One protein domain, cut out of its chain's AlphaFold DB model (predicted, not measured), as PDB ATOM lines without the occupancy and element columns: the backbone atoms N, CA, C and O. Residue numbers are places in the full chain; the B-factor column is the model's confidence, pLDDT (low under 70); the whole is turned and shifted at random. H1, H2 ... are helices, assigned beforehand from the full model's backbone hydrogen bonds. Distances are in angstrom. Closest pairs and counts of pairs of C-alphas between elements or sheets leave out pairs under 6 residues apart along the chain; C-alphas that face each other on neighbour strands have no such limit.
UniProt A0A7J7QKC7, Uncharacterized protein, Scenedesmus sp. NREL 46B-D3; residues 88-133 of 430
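Overview. This is residues 88 to 133 of the 430 residues of an uncharacterized protein of Scenedesmus sp. NREL 46B-D3 (UniProt A0A7J7QKC7). Two helices, H1 and H2, lie side by side and run the same way, with residues 97 to 106 looping back between them; at one end of this pair H3 folds back, near H2 but touching no helix. The printed part has 46 residues with three named helices, H1, H2, H3 in chain order, and no named strand: all helix. It is compact, with a radius of gyration of the C-alphas of 9.9 A, yet elongated, spanning 29 by 16 by 14 A.

Arrangement. Start with H1, residues 88 to 96: it touches H2, residues 107 to 119, closest at the C-alphas of Thr 94 and Tyr 114, 5.1 A apart. Their tilt is shallow at 32 degrees, only just short of steep. H3, residues 124 to 132, is close to H2 but not clearly touching: the closest C-alphas, of Ala 117 and Leu 130, are 7.3 A apart. These two run opposite ways at a shallow tilt of 30 degrees. H1 and H3 are apart. In H1, H2 and H3 every O i to N i+4 pair is within hydrogen-bond range.

Along the chain. Find C-alpha 88 at (152.767, 188.393, 175.571), where H1 begins its 12.2 A. H2 covers 18.6 A. H3 covers 12.7 A, ending at C-alpha 132, (151.833, 187.578, 153.238).

Size, cuts and confidence. The C-alphas farthest apart, of Glu 106 and Ser 125, are 29.2 A apart. The printed part has no cut. The link from H1 to H2 is short and that from H2 to H3 tight. No printed residue has a pLDDT under 70.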
ATOM      1  N   ARG A  88     154.077 188.929 175.952       85.94
ATOM      2  CA  ARG A  88     152.767 188.393 175.571       85.94
ATOM      3  C   ARG A  88     151.885 189.459 174.921       85.94
ATOM      4  O   ARG A  88     151.454 189.269 173.794       85.94
ATOM      5  N   GLN A  89     151.713 190.608 175.578       87.00
ATOM      6  CA  GLN A  89     150.933 191.722 175.024       87.00
ATOM      7  C   GLN A  89     151.487 192.196 173.678       87.00
ATOM      8  O   GLN A  89     150.722 192.543 172.784       87.00
ATOM      9  N   LEU A  90     152.813 192.207 173.519       86.88
ATOM     10  CA  LEU A  90     153.449 192.617 172.272       86.88
ATOM     11  C   LEU A  90     153.212 191.596 171.145       86.88
ATOM     12  O   LEU A  90     152.932 192.001 170.019       86.88
ATOM     13  N   ARG A  91     153.247 190.287 171.437       90.38
ATOM     14  CA  ARG A  91     152.876 189.232 170.472       90.38
ATOM     15  C   ARG A  91     151.405 189.314 170.081       90.38
ATOM     16  O   ARG A  91     151.101 189.282 168.889       90.38
ATOM     17  N   ASP A  92     150.516 189.488 171.054       89.81
ATOM     18  CA  ASP A  92     149.074 189.600 170.820       89.81
ATOM     19  C   ASP A  92     148.759 190.829 169.951       89.81
ATOM     20  O   ASP A  92     148.049 190.727 168.951       89.81
ATOM     21  N   ALA A  93     149.367 191.978 170.262       90.38
ATOM     22  CA  ALA A  93     149.207 193.206 169.487       90.38
ATOM     23  C   ALA A  93     149.833 193.130 168.085       90.38
ATOM     24  O   ALA A  93     149.335 193.741 167.148       90.38
ATOM     25  N   THR A  94     150.930 192.392 167.915       91.12
ATOM     26  CA  THR A  94     151.545 192.189 166.591       91.12
ATOM     27  C   THR A  94     150.681 191.277 165.724       91.12
ATOM     28  O   THR A  94     150.435 191.572 164.555       91.12
ATOM     29  N   THR A  95     150.159 190.207 166.324       89.81
ATOM     30  CA  THR A  95     149.282 189.242 165.655       89.81
ATOM     31  C   THR A  95     147.954 189.885 165.261       89.81
ATOM     32  O   THR A  95     147.479 189.660 164.150       89.81
ATOM     33  N   SER A  96     147.383 190.752 166.107       89.25
ATOM     34  CA  SER A  96     146.149 191.483 165.783       89.25
ATOM     35  C   SER A  96     146.310 192.474 164.624       89.25
ATOM     36  O   SER A  96     145.339 192.781 163.936       89.25
ATOM     37  N   LEU A  97     147.537 192.932 164.352       89.19
ATOM     38  CA  LEU A  97     147.871 193.739 163.175       89.19
ATOM     39  C   LEU A  97     148.108 192.900 161.907       89.19
ATOM     40  O   LEU A  97     148.323 193.482 160.841       89.19
ATOM     41  N   GLY A  98     148.066 191.567 162.009       87.88
ATOM     42  CA  GLY A  98     148.251 190.626 160.902       87.88
ATOM     43  C   GLY A  98     149.708 190.268 160.593       87.88
ATOM     44  O   GLY A  98     149.958 189.599 159.596       87.88
ATOM     45  N   ALA A  99     150.672 190.696 161.416       90.25
ATOM     46  CA  ALA A  99     152.089 190.407 161.210       90.25
ATOM     47  C   ALA A  99     152.521 189.116 161.921       90.25
ATOM     48  O   ALA A  99     152.150 188.858 163.066       90.25
ATOM     49  N   ASP A 100     153.359 188.320 161.257       89.06
ATOM     50  CA  ASP A 100     153.961 187.141 161.874       89.06
ATOM     51  C   ASP A 100     155.087 187.530 162.827       89.06
ATOM     52  O   ASP A 100     156.031 188.209 162.430       89.06
ATOM     53  N   CYS A 101     155.033 187.053 164.062       89.56
ATOM     54  CA  CYS A 101     156.123 187.188 165.026       89.56
ATOM     55  C   CYS A 101     156.503 185.855 165.685       89.56
ATOM     56  O   CYS A 101     157.214 185.835 166.690       89.56
ATOM     57  N   SER A 102     156.041 184.735 165.117       87.12
ATOM     58  CA  SER A 102     156.286 183.386 165.647       87.12
ATOM     59  C   SER A 102     157.769 183.006 165.680       87.12
ATOM     60  O   SER A 102     158.177 182.205 166.516       87.12
ATOM     61  N   TRP A 103     158.580 183.609 164.810       84.56
ATOM     62  CA  TRP A 103     160.019 183.374 164.717       84.56
ATOM     63  C   TRP A 103     160.859 184.292 165.619       84.56
ATOM     64  O   TRP A 103     162.057 184.056 165.726       84.56
ATOM     65  N   CYS A 104     160.270 185.321 166.246       85.31
ATOM     66  CA  CYS A 104     161.011 186.246 167.105       85.31
ATOM     67  C   CYS A 104     161.431 185.545 168.403       85.31
ATOM     68  O   CYS A 104     160.574 185.143 169.208       85.31
ATOM     69  N   LEU A 105     162.741 185.442 168.612       84.38
ATOM     70  CA  LEU A 105     163.359 184.871 169.806       84.38
ATOM     71  C   LEU A 105     163.625 185.958 170.846       84.38
ATOM     72  O   LEU A 105     163.418 185.742 172.040       84.38
ATOM     73  N   GLU A 106     164.008 187.148 170.389       83.94
ATOM     74  CA  GLU A 106     164.338 188.268 171.261       83.94
ATOM     75  C   GLU A 106     163.238 189.336 171.281       83.94
ATOM     76  O   GLU A 106     162.527 189.585 170.302       83.94
ATOM     77  N   ARG A 107     163.125 190.050 172.412       81.75
ATOM     78  CA  ARG A 107     162.191 191.182 172.543       81.75
ATOM     79  C   ARG A 107     162.472 192.266 171.498       81.75
ATOM     80  O   ARG A 107     161.529 192.901 171.033       81.75
ATOM     81  N   GLY A 108     163.739 192.476 171.133       83.81
ATOM     82  CA  GLY A 108     164.143 193.451 170.118       83.81
ATOM     83  C   GLY A 108     163.505 193.175 168.757       83.81
ATOM     84  O   GLY A 108     162.868 194.065 168.196       83.81
ATOM     85  N   GLU A 109     163.586 191.932 168.279       84.69
ATOM     86  CA  GLU A 109     162.976 191.497 167.015       84.69
ATOM     87  C   GLU A 109     161.461 191.708 167.030       84.69
ATOM     88  O   GLU A 109     160.891 192.279 166.101       84.69
ATOM     89  N   LEU A 110     160.813 191.315 168.128       85.69
ATOM     90  CA  LEU A 110     159.371 191.459 168.293       85.69
ATOM     91  C   LEU A 110     158.933 192.933 168.264       85.69
ATOM     92  O   LEU A 110     157.931 193.272 167.636       85.69
ATOM     93  N   VAL A 111     159.701 193.825 168.899       88.25
ATOM     94  CA  VAL A 111     159.464 195.276 168.838       88.25
ATOM     95  C   VAL A 111     159.640 195.797 167.410       88.25
ATOM     96  O   VAL A 111     158.819 196.600 166.964       88.25
ATOM     97  N   SER A 112     160.664 195.349 166.680       88.19
ATOM     98  CA  SER A 112     160.880 195.731 165.278       88.19
ATOM     99  C   SER A 112     159.703 195.318 164.390       88.19
ATOM    100  O   SER A 112     159.176 196.149 163.645       88.19
ATOM    101  N   VAL A 113     159.231 194.072 164.509       90.25
ATOM    102  CA  VAL A 113     158.066 193.580 163.752       90.25
ATOM    103  C   VAL A 113     156.810 194.375 164.099       90.25
ATOM    104  O   VAL A 113     156.105 194.826 163.195       90.25
ATOM    105  N   TYR A 114     156.550 194.602 165.389       90.56
ATOM    106  CA  TYR A 114     155.409 195.395 165.841       90.56
ATOM    107  C   TYR A 114     155.428 196.813 165.259       90.56
ATOM    108  O   TYR A 114     154.415 197.287 164.741       90.56
ATOM    109  N   LYS A 115     156.586 197.485 165.294       88.69
ATOM    110  CA  LYS A 115     156.753 198.834 164.730       88.69
ATOM    111  C   LYS A 115     156.453 198.860 163.235       88.69
ATOM    112  O   LYS A 115     155.679 199.710 162.798       88.69
ATOM    113  N   ARG A 116     156.984 197.902 162.469       88.56
ATOM    114  CA  ARG A 116     156.681 197.773 161.036       88.56
ATOM    115  C   ARG A 116     155.186 197.560 160.801       88.56
ATOM    116  O   ARG A 116     154.585 198.243 159.980       88.56
ATOM    117  N   ALA A 117     154.562 196.657 161.556       89.69
ATOM    118  CA  ALA A 117     153.133 196.374 161.443       89.69
ATOM    119  C   ALA A 117     152.256 197.599 161.773       89.69
ATOM    120  O   ALA A 117     151.217 197.812 161.147       89.69
ATOM    121  N   LYS A 118     152.685 198.431 162.730       89.19
ATOM    122  CA  LYS A 118     152.028 199.693 163.108       89.19
ATOM    123  C   LYS A 118     152.093 200.765 162.019       89.19
ATOM    124  O   LYS A 118     151.162 201.557 161.933       89.19
ATOM    125  N   GLN A 119     153.155 200.791 161.211       88.19
ATOM    126  CA  GLN A 119     153.305 201.737 160.095       88.19
ATOM    127  C   GLN A 119     152.376 201.415 158.916       88.19
ATOM    128  O   GLN A 119     152.070 202.289 158.110       88.19
ATOM    129  N   VAL A 120     151.900 200.172 158.816       87.00
ATOM    130  CA  VAL A 120     150.946 199.765 157.782       87.00
ATOM    131  C   VAL A 120     149.561 200.341 158.085       87.00
ATOM    132  O   VAL A 120     149.089 200.301 159.224       87.00
ATOM    133  N   CYS A 121     148.897 200.856 157.050       88.56
ATOM    134  CA  CYS A 121     147.571 201.458 157.148       88.56
ATOM    135  C   CYS A 121     146.492 200.445 157.590       88.56
ATOM    136  O   CYS A 121     146.657 199.234 157.447       88.56
ATOM    137  N   SER A 122     145.366 200.911 158.143       87.25
ATOM    138  CA  SER A 122     144.271 200.037 158.606       87.25
ATOM    139  C   SER A 122     143.391 199.466 157.487       87.25
ATOM    140  O   SER A 122     142.473 198.706 157.787       87.25
ATOM    141  N   SER A 123     143.649 199.791 156.216       90.31
ATOM    142  CA  SER A 123     142.859 199.254 155.106       90.31
ATOM    143  C   SER A 123     143.030 197.734 154.981       90.31
ATOM    144  O   SER A 123     144.114 197.189 155.209       90.31
ATOM    145  N   GLY A 124     141.964 197.040 154.575       87.19
ATOM    146  CA  GLY A 124     142.003 195.587 154.391       87.19
ATOM    147  C   GLY A 124     143.079 195.136 153.395       87.19
ATOM    148  O   GLY A 124     143.762 194.147 153.640       87.19
ATOM    149  N   SER A 125     143.309 195.897 152.319       86.00
ATOM    150  CA  SER A 125     144.346 195.592 151.322       86.00
ATOM    151  C   SER A 125     145.769 195.742 151.879       86.00
ATOM    152  O   SER A 125     146.593 194.852 151.666       86.00
ATOM    153  N   CYS A 126     146.048 196.808 152.642       86.12
ATOM    154  CA  CYS A 126     147.313 197.004 153.365       86.12
ATOM    155  C   CYS A 126     147.583 195.824 154.319       86.12
ATOM    156  O   CYS A 126     148.679 195.259 154.335       86.12
ATOM    157  N   ARG A 127     146.569 195.437 155.106       88.75
ATOM    158  CA  ARG A 127     146.673 194.370 156.116       88.75
ATOM    159  C   ARG A 127     146.835 192.985 155.500       88.75
ATOM    160  O   ARG A 127     147.651 192.208 155.986       88.75
ATOM    161  N   SER A 128     146.133 192.705 154.403       87.31
ATOM    162  CA  SER A 128     146.288 191.453 153.657       87.31
ATOM    163  C   SER A 128     147.720 191.292 153.142       87.31
ATOM    164  O   SER A 128     148.350 190.274 153.412       87.31
ATOM    165  N   ARG A 129     148.283 192.328 152.500       85.75
ATOM    166  CA  ARG A 129     149.676 192.295 152.011       85.75
ATOM    167  C   ARG A 129     150.685 192.095 153.141       85.75
ATOM    168  O   ARG A 129     151.635 191.339 152.983       85.75
ATOM    169  N   LEU A 130     150.477 192.742 154.291       89.12
ATOM    170  CA  LEU A 130     151.337 192.556 155.463       89.12
ATOM    171  C   LEU A 130     151.344 191.098 155.947       89.12
ATOM    172  O   LEU A 130     152.396 190.600 156.333       89.12
ATOM    173  N   SER A 131     150.198 190.417 155.898       89.38
ATOM    174  CA  SER A 131     150.084 189.026 156.353       89.38
ATOM    175  C   SER A 131     150.825 188.014 155.471       89.38
ATOM    176  O   SER A 131     151.207 186.946 155.955       89.38
ATOM    177  N   GLU A 132     151.073 188.371 154.209       89.25
ATOM    178  CA  GLU A 132     151.833 187.578 153.238       89.25
ATOM    179  C   GLU A 132     153.338 187.867 153.281       89.25
ATOM    180  O   GLU A 132     154.130 187.066 152.788       89.25
ATOM    181  N   LEU A 133     153.757 188.997 153.856       91.38
ATOM    182  CA  LEU A 133     155.151 189.425 153.867       91.38
ATOM    183  C   LEU A 133     155.968 188.719 154.948       91.38
ATOM    184  O   LEU A 133     155.543 188.513 156.087       91.38
TER     185      LEU A 133